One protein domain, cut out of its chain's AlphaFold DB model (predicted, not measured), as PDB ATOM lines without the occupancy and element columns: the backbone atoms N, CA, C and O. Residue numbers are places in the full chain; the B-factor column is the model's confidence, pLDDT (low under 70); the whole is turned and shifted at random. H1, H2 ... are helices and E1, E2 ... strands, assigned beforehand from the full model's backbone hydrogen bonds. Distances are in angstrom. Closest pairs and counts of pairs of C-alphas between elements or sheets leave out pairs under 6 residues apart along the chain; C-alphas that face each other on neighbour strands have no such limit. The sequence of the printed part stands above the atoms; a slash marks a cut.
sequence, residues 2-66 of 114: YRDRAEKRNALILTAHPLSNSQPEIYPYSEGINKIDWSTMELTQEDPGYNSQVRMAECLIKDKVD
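Overview. This is residues 2 to 66 of the 114 residues of the protein "DarT domain-containing protein" of Erysipelotrichaceae bacterium (UniProt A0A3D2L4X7). A small antiparallel sheet, in the order E2 - E1 - E3, has H2 packed along one face and H1 near one end; past the other end lies H3, and the loop of residues 43 to 57 reaches out and returns. The 65 printed residues, under half of them in named elements, run H1, E1, E2, H2, H3, E3, a mixed class. The whole is only just compact, close to loose, with a radius of gyration of the C-alphas of 12.8 A and spans of 38 by 25 by 21 A.

Along the chain. E1 is residues 12 to 14, E2 26 to 28, E3 58 to 60. H2, 29 to 35, measures 9.9 A. H1, 3 to 8, starts at C-alpha (8.983, 26.925, -28.845); H3 is 38 to 42. E3 ends at C-alpha (19.273, 32.681, -32.889).

Arrangement. N 12 and O 60 of E1 and E3 are 2.9 A apart; in the hairpin E1 and E2, N 13 and O 27 are 2.8 A apart, both within hydrogen-bond range. H2 is on the sheet at a height of 7.5 A. E2, H2 H3 and E3 form a split strand-helix-strand unit, two same-way strands with E1 between, its crossover right-handed. H1 and H2 only just touch, with 3 pairs of C-alphas within 8 A, closest Glu 7 and Tyr 29 at 5.7 A. H3 is not on the sheet. Every O i to N i+4 pair is within range in H1 and H3, 2 of 3 in H2.

Size, cuts and confidence. The C-alphas of Pro 48 and Asp 66, the farthest apart, are 38.3 A apart. The printed part has no cut; the links E1 to E2 and H3 to E3 are long. Residues 21 to 22 and 53 have pLDDT under 70.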
ATOM      1  N   TYR A   2      11.479  22.905 -30.123       88.56
ATOM      2  CA  TYR A   2      10.156  23.351 -29.666       88.56
ATOM      3  C   TYR A   2      10.200  24.783 -29.116       88.56
ATOM      4  O   TYR A   2      11.235  25.226 -28.617       88.56
ATOM      5  N   ARG A   3       9.073  25.500 -29.206       89.50
ATOM      6  CA  ARG A   3       8.983  26.925 -28.845       89.50
ATOM      7  C   ARG A   3       9.351  27.189 -27.382       89.50
ATOM      8  O   ARG A   3      10.153  28.070 -27.102       89.50
ATOM      9  N   ASP A   4       8.841  26.367 -26.468       90.38
ATOM     10  CA  ASP A   4       9.107  26.476 -25.028       90.38
ATOM     11  C   ASP A   4      10.598  26.294 -24.690       90.38
ATOM     12  O   ASP A   4      11.130  26.942 -23.790       90.38
ATOM     13  N   ARG A   5      11.297  25.424 -25.427       90.44
ATOM     14  CA  ARG A   5      12.744  25.224 -25.274       90.44
ATOM     15  C   ARG A   5      13.549  26.397 -25.816       90.44
ATOM     16  O   ARG A   5      14.553  26.754 -25.204       90.44
ATOM     17  N   ALA A   6      13.117  26.979 -26.934       91.81
ATOM     18  CA  ALA A   6      13.744  28.168 -27.504       91.81
ATOM     19  C   ALA A   6      13.666  29.345 -26.523       91.81
ATOM     20  O   ALA A   6      14.678  29.977 -26.226       91.81
ATOM     21  N   GLU A   7      12.487  29.567 -25.944       91.44
ATOM     22  CA  GLU A   7      12.258  30.613 -24.948       91.44
ATOM     23  C   GLU A   7      13.108  30.406 -23.687       91.44
ATOM     24  O   GLU A   7      13.830  31.313 -23.276       91.44
ATOM     25  N   LYS A   8      13.135  29.189 -23.124       91.25
ATOM     26  CA  LYS A   8      13.982  28.851 -21.960       91.25
ATOM     27  C   LYS A   8      15.477  29.051 -22.208       91.25
ATOM     28  O   LYS A   8      16.234  29.231 -21.257       91.25
ATOM     29  N   ARG A   9      15.913  28.994 -23.468       90.69
ATOM     30  CA  ARG A   9      17.302  29.243 -23.871       90.69
ATOM     31  C   ARG A   9      17.596  30.703 -24.202       90.69
ATOM     32  O   ARG A   9      18.695  30.988 -24.668       90.69
ATOM     33  N   ASN A  10      16.658  31.614 -23.942       93.38
ATOM     34  CA  ASN A  10      16.769  33.023 -24.310       93.38
ATOM     35  C   ASN A  10      17.103  33.186 -25.799       93.38
ATOM     36  O   ASN A  10      17.960  33.992 -26.166       93.38
ATOM     37  N   ALA A  11      16.463  32.373 -26.648       95.00
ATOM     38  CA  ALA A  11      16.593  32.529 -28.084       95.00
ATOM     39  C   ALA A  11      16.167  33.940 -28.500       95.00
ATOM     40  O   ALA A  11      15.285  34.555 -27.892       95.00
ATOM     41  N   LEU A  12      16.787  34.432 -29.562       95.25
ATOM     42  CA  LEU A  12      16.398  35.673 -30.208       95.25
ATOM     43  C   LEU A  12      15.765  35.355 -31.560       95.25
ATOM     44  O   LEU A  12      16.044  34.315 -32.157       95.25
ATOM     45  N   ILE A  13      14.910  36.241 -32.041       94.88
ATOM     46  CA  ILE A  13      14.308  36.147 -33.364       94.88
ATOM     47  C   ILE A  13      14.797  37.312 -34.195       94.88
ATOM     48  O   ILE A  13      14.707  38.470 -33.782       94.88
ATOM     49  N   LEU A  14      15.267  36.971 -35.381       92.69
ATOM     50  CA  LEU A  14      15.477  37.895 -36.468       92.69
ATOM     51  C   LEU A  14      14.328  37.706 -37.463       92.69
ATOM     52  O   LEU A  14      14.152  36.621 -38.014       92.69
ATOM     53  N   THR A  15      13.517  38.742 -37.660       88.69
ATOM     54  CA  THR A  15      12.245  38.641 -38.401       88.69
ATOM     55  C   THR A  15      12.406  38.606 -39.920       88.69
ATOM     56  O   THR A  15      11.460  38.230 -40.607       88.69
ATOM     57  N   ALA A  16      13.578  38.978 -40.435       82.94
ATOM     58  CA  ALA A  16      13.904  38.993 -41.855       82.94
ATOM     59  C   ALA A  16      15.375  38.615 -42.070       82.94
ATOM     60  O   ALA A  16      16.217  38.867 -41.211       82.94
ATOM     61  N   HIS A  17      15.705  38.056 -43.231       78.94
ATOM     62  CA  HIS A  17      17.081  37.687 -43.554       78.94
ATOM     63  C   HIS A  17      18.058  38.883 -43.429       78.94
ATOM     64  O   HIS A  17      17.762  39.964 -43.943       78.94
ATOM     65  N   PRO A  18      19.264  38.722 -42.846       76.62
ATOM     66  CA  PRO A  18      20.214  39.829 -42.683       76.62
ATOM     67  C   PRO A  18      20.619  40.519 -43.994       76.62
ATOM     68  O   PRO A  18      21.012  41.679 -43.985       76.62
ATOM     69  N   LEU A  19      20.550  39.815 -45.132       77.19
ATOM     70  CA  LEU A  19      20.865  40.408 -46.440       77.19
ATOM     71  C   LEU A  19      19.692  41.172 -47.070       77.19
ATOM     72  O   LEU A  19      19.923  41.940 -47.999       77.19
ATOM     73  N   SER A  20      18.453  40.960 -46.613       74.44
ATOM     74  CA  SER A  20      17.282  41.686 -47.126       74.44
ATOM     75  C   SER A  20      16.996  42.973 -46.349       74.44
ATOM     76  O   SER A  20      16.267  43.829 -46.845       74.44
ATOM     77  N   ASN A  21      17.612  43.152 -45.175       68.38
ATOM     78  CA  ASN A  21      17.490  44.355 -44.360       68.38
ATOM     79  C   ASN A  21      18.869  44.835 -43.878       68.38
ATOM     80  O   ASN A  21      19.554  44.140 -43.135       68.38
ATOM     81  N   SER A  22      19.260  46.053 -44.260       65.50
ATOM     82  CA  SER A  22      20.536  46.662 -43.858       65.50
ATOM     83  C   SER A  22      20.618  47.004 -42.365       65.50
ATOM     84  O   SER A  22      21.716  47.244 -41.859       65.50
ATOM     85  N   GLN A  23      19.486  47.009 -41.652       77.38
ATOM     86  CA  GLN A  23      19.402  47.153 -40.197       77.38
ATOM     87  C   GLN A  23      18.516  46.042 -39.610       77.38
ATOM     88  O   GLN A  23      17.331  46.261 -39.351       77.38
ATOM     89  N   PRO A  24      19.065  44.827 -39.431       79.88
ATOM     90  CA  PRO A  24      18.322  43.705 -38.875       79.88
ATOM     91  C   PRO A  24      17.880  43.994 -37.433       79.88
ATOM     92  O   PRO A  24      18.705  44.265 -36.560       79.88
ATOM     93  N   GLU A  25      16.576  43.904 -37.175       86.56
ATOM     94  CA  GLU A  25      16.014  44.039 -35.832       86.56
ATOM     95  C   GLU A  25      15.949  42.675 -35.145       86.56
ATOM     96  O   GLU A  25      15.344  41.729 -35.654       86.56
ATOM     97  N   ILE A  26      16.568  42.580 -33.970       92.25
ATOM     98  CA  ILE A  26      16.634  41.350 -33.187       92.25
ATOM     99  C   ILE A  26      15.760  41.508 -31.948       92.25
ATOM    100  O   ILE A  26      15.894  42.474 -31.198       92.25
ATOM    101  N   TYR A  27      14.904  40.520 -31.711       95.25
ATOM    102  CA  TYR A  27      13.919  40.533 -30.637       95.25
ATOM    103  C   TYR A  27      14.083  39.328 -29.707       95.25
ATOM    104  O   TYR A  27      14.520  38.268 -30.158       95.25
ATOM    105  N   PRO A  28      13.686  39.425 -28.426       95.94
ATOM    106  CA  PRO A  28      13.474  38.246 -27.587       95.94
ATOM    107  C   PRO A  28      12.488  37.269 -28.240       95.94
ATOM    108  O   PRO A  28      11.553  37.704 -28.912       95.94
ATOM    109  N   TYR A  29      12.652  35.959 -28.020       94.88
ATOM    110  CA  TYR A  29      11.829  34.929 -28.671       94.88
ATOM    111  C   TYR A  29      10.318  35.187 -28.602       94.88
ATOM    112  O   TYR A  29       9.632  35.144 -29.625       94.88
ATOM    113  N   SER A  30       9.811  35.468 -27.401       93.81
ATOM    114  CA  SER A  30       8.384  35.659 -27.129       93.81
ATOM    115  C   SER A  30       7.784  36.860 -27.862       93.81
ATOM    116  O   SER A  30       6.625  36.814 -28.268       93.81
ATOM    117  N   GLU A  31       8.566  37.916 -28.079       95.25
ATOM    118  CA  GLU A  31       8.150  39.088 -28.845       95.25
ATOM    119  C   GLU A  31       8.322  38.849 -30.347       95.25
ATOM    120  O   GLU A  31       7.388  39.020 -31.130       95.25
ATOM    121  N   GLY A  32       9.513  38.415 -30.755       94.06
ATOM    122  CA  GLY A  32       9.890  38.353 -32.156       94.06
ATOM    123  C   GLY A  32       9.113  37.319 -32.960       94.06
ATOM    124  O   GLY A  32       8.814  37.573 -34.121       94.06
ATOM    125  N   ILE A  33       8.689  36.202 -32.353       93.06
ATOM    126  CA  ILE A  33       7.851  35.204 -33.038       93.06
ATOM    127  C   ILE A  33       6.521  35.804 -33.528       93.06
ATOM    128  O   ILE A  33       5.992  35.387 -34.558       93.06
ATOM    129  N   ASN A  34       6.006  36.811 -32.816       94.00
ATOM    130  CA  ASN A  34       4.774  37.515 -33.164       94.00
ATOM    131  C   ASN A  34       5.008  38.663 -34.156       94.00
ATOM    132  O   ASN A  34       4.051  39.177 -34.724       94.00
ATOM    133  N   LYS A  35       6.265  39.069 -34.363       93.19
ATOM    134  CA  LYS A  35       6.660  40.115 -35.318       93.19
ATOM    135  C   LYS A  35       7.045  39.573 -36.693       93.19
ATOM    136  O   LYS A  35       7.247  40.366 -37.607       93.19
ATOM    137  N   ILE A  36       7.179  38.255 -36.841       90.00
ATOM    138  CA  ILE A  36       7.401  37.633 -38.147       90.00
ATOM    139  C   ILE A  36       6.184  37.918 -39.027       90.00
ATOM    140  O   ILE A  36       5.045  37.683 -38.620       90.00
ATOM    141  N   ASP A  37       6.432  38.399 -40.244       89.44
ATOM    142  CA  ASP A  37       5.401  38.521 -41.268       89.44
ATOM    143  C   ASP A  37       5.056  37.133 -41.819       89.44
ATOM    144  O   ASP A  37       5.557  36.687 -42.854       89.44
ATOM    145  N   TRP A  38       4.202  36.426 -41.078       88.75
ATOM    146  CA  TRP A  38       3.756  35.084 -41.431       88.75
ATOM    147  C   TRP A  38       3.043  35.047 -42.782       88.75
ATOM    148  O   TRP A  38       3.193  34.070 -43.507       88.75
ATOM    149  N   SER A  39       2.354  36.129 -43.161       88.62
ATOM    150  CA  SER A  39       1.666  36.210 -44.450       88.62
ATOM    151  C   SER A  39       2.645  36.117 -45.621       88.62
ATOM    152  O   SER A  39       2.465  35.287 -46.509       88.62
ATOM    153  N   THR A  40       3.756  36.860 -45.568       85.75
ATOM    154  CA  THR A  40       4.843  36.733 -46.548       85.75
ATOM    155  C   THR A  40       5.534  35.370 -46.448       85.75
ATOM    156  O   THR A  40       5.808  34.734 -47.468       85.75
ATOM    157  N   MET A  41       5.782  34.866 -45.231       83.06
ATOM    158  CA  MET A  41       6.403  33.550 -45.013       83.06
ATOM    159  C   MET A  41       5.587  32.383 -45.576       83.06
ATOM    160  O   MET A  41       6.168  31.337 -45.848       83.06
ATOM    161  N   GLU A  42       4.284  32.530 -45.792       85.31
ATOM    162  CA  GLU A  42       3.403  31.470 -46.302       85.31
ATOM    163  C   GLU A  42       3.231  31.483 -47.831       85.31
ATOM    164  O   GLU A  42       2.745  30.498 -48.382       85.31
ATOM    165  N   LEU A  43       3.706  32.523 -48.533       84.00
ATOM    166  CA  LEU A  43       3.621  32.612 -49.999       84.00
ATOM    167  C   LEU A  43       4.347  31.457 -50.706       84.00
ATOM    168  O   LEU A  43       5.465  31.090 -50.369       84.00
ATOM    169  N   THR A  44       3.771  30.915 -51.759       81.50
ATOM    170  CA  THR A  44       4.382  29.888 -52.609       81.50
ATOM    171  C   THR A  44       5.042  30.509 -53.839       81.50
ATOM    172  O   THR A  44       4.833  31.680 -54.138       81.50
ATOM    173  N   GLN A  45       5.871  29.744 -54.565       78.19
ATOM    174  CA  GLN A  45       6.544  30.247 -55.777       78.19
ATOM    175  C   GLN A  45       5.565  30.746 -56.853       78.19
ATOM    176  O   GLN A  45       5.954  31.551 -57.695       78.19
ATOM    177  N   GLU A  46       4.320  30.268 -56.823       83.12
ATOM    178  CA  GLU A  46       3.264  30.668 -57.753       83.12
ATOM    179  C   GLU A  46       2.571  31.976 -57.340       83.12
ATOM    180  O   GLU A  46       1.909  32.609 -58.164       83.12
ATOM    181  N   ASP A  47       2.736  32.411 -56.087       83.69
ATOM    182  CA  ASP A  47       2.068  33.600 -55.577       83.69
ATOM    183  C   ASP A  47       2.754  34.898 -56.054       83.69
ATOM    184  O   ASP A  47       3.985  35.038 -55.986       83.69
ATOM    185  N   PRO A  48       1.980  35.908 -56.499       82.62
ATOM    186  CA  PRO A  48       2.517  37.216 -56.852       82.62
ATOM    187  C   PRO A  48       3.278  37.855 -55.684       82.62
ATOM    188  O   PRO A  48       2.760  37.968 -54.576       82.62
ATOM    189  N   GLY A  49       4.499  38.327 -55.943       80.19
ATOM    190  CA  GLY A  49       5.342  38.950 -54.915       80.19
ATOM    191  C   GLY A  49       6.210  37.970 -54.122       80.19
ATOM    192  O   GLY A  49       6.906  38.398 -53.201       80.19
ATOM    193  N   TYR A  50       6.238  36.687 -54.495       79.62
ATOM    194  CA  TYR A  50       7.183  35.725 -53.938       79.62
ATOM    195  C   TYR A  50       8.640  36.195 -54.080       79.62
ATOM    196  O   TYR A  50       9.136  36.448 -55.180       79.62
ATOM    197  N   ASN A  51       9.359  36.247 -52.957       78.31
ATOM    198  CA  ASN A  51      10.799  36.475 -52.925       78.31
ATOM    199  C   ASN A  51      11.446  35.615 -51.829       78.31
ATOM    200  O   ASN A  51      11.239  35.841 -50.636       78.31
ATOM    201  N   SER A  52      12.270  34.645 -52.231       72.81
ATOM    202  CA  SER A  52      12.945  33.721 -51.312       72.81
ATOM    203  C   SER A  52      13.892  34.411 -50.323       72.81
ATOM    204  O   SER A  52      14.108  33.889 -49.236       72.81
ATOM    205  N   GLN A  53      14.418  35.596 -50.652       68.88
ATOM    206  CA  GLN A  53      15.275  36.381 -49.753       68.88
ATOM    207  C   GLN A  53      14.479  37.126 -48.670       68.88
ATOM    208  O   GLN A  53      15.039  37.507 -47.644       68.88
ATOM    209  N   VAL A  54      13.183  37.348 -48.902       72.44
ATOM    210  CA  VAL A  54      12.274  38.000 -47.947       72.44
ATOM    211  C   VAL A  54      11.600  36.958 -47.049       72.44
ATOM    212  O   VAL A  54      11.384  37.210 -45.870       72.44
ATOM    213  N   ARG A  55      11.343  35.753 -47.573       74.62
ATOM    214  CA  ARG A  55      10.688  34.637 -46.869       74.62
ATOM    215  C   ARG A  55      11.609  33.846 -45.934       74.62
ATOM    216  O   ARG A  55      11.578  32.616 -45.941       74.62
ATOM    217  N   MET A  56      12.428  34.519 -45.130       79.00
ATOM    218  CA  MET A  56      13.205  33.855 -44.080       79.00
ATOM    219  C   MET A  56      13.232  34.673 -42.793       79.00
ATOM    220  O   MET A  56      13.468  35.877 -42.815       79.00
ATOM    221  N   ALA A  57      13.062  33.973 -41.675       88.00
ATOM    222  CA  ALA A  57      13.301  34.459 -40.324       88.00
ATOM    223  C   ALA A  57      14.243  33.478 -39.617       88.00
ATOM    224  O   ALA A  57      14.203  32.271 -39.876       88.00
ATOM    225  N   GLU A  58      15.080  33.979 -38.714       89.62
ATOM    226  CA  GLU A  58      16.077  33.170 -38.015       89.62
ATOM    227  C   GLU A  58      15.787  33.121 -36.513       89.62
ATOM    228  O   GLU A  58      15.433  34.120 -35.886       89.62
ATOM    229  N   CYS A  59      15.961  31.937 -35.926       92.44
ATOM    230  CA  CYS A  59      15.940  31.731 -34.482       92.44
ATOM    231  C   CYS A  59      17.382  31.560 -34.001       92.44
ATOM    232  O   CYS A  59      18.034  30.562 -34.311       92.44
ATOM    233  N   LEU A  60      17.877  32.550 -33.267       92.50
ATOM    234  CA  LEU A  60      19.273  32.681 -32.889       92.50
ATOM    235  C   LEU A  60      19.490  32.164 -31.467       92.50
ATOM    236  O   LEU A  60      18.852  32.613 -30.514       92.50
ATOM    237  N   ILE A  61      20.439  31.243 -31.320       92.62
ATOM    238  CA  ILE A  61      20.957  30.776 -30.033       92.62
ATOM    239  C   ILE A  61      22.408  31.237 -29.937       92.62
ATOM    240  O   ILE A  61      23.192  30.971 -30.842       92.62
ATOM    241  N   LYS A  62      22.759  31.922 -28.844       87.12
ATOM    242  CA  LYS A  62      24.062  32.589 -28.684       87.12
ATOM    243  C   LYS A  62      25.262  31.643 -28.776       87.12
ATOM    244  O   LYS A  62      26.266  32.004 -29.379       87.12
ATOM    245  N   ASP A  63      25.155  30.470 -28.156       86.31
ATOM    246  CA  ASP A  63      26.295  29.563 -27.994       86.31
ATOM    247  C   ASP A  63      26.209  28.377 -28.961       86.31
ATOM    248  O   ASP A  63      26.805  28.383 -30.033       86.31
ATOM    249  N   LYS A  64      25.459  27.336 -28.585       89.56
ATOM    250  CA  LYS A  64      25.289  26.120 -29.383       89.56
ATOM    251  C   LYS A  64      23.879  25.565 -29.256       89.56
ATOM    252  O   LYS A  64      23.269  25.634 -28.188       89.56
ATOM    253  N   VAL A  65      23.399  24.953 -30.334       90.06
ATOM    254  CA  VAL A  65      22.190  24.123 -30.316       90.06
ATOM    255  C   VAL A  65      22.606  22.703 -29.952       90.06
ATOM    256  O   VAL A  65      23.420  22.096 -30.646       90.06
ATOM    257  N   ASP A  66      22.083  22.182 -28.844       91.06
ATOM    258  CA  ASP A  66      22.341  20.800 -28.452       91.06
ATOM    259  C   ASP A  66      21.543  19.840 -29.345       91.06
ATOM    260  O   ASP A  66      20.404  20.124 -29.729       91.06
TER     261      ASP A  66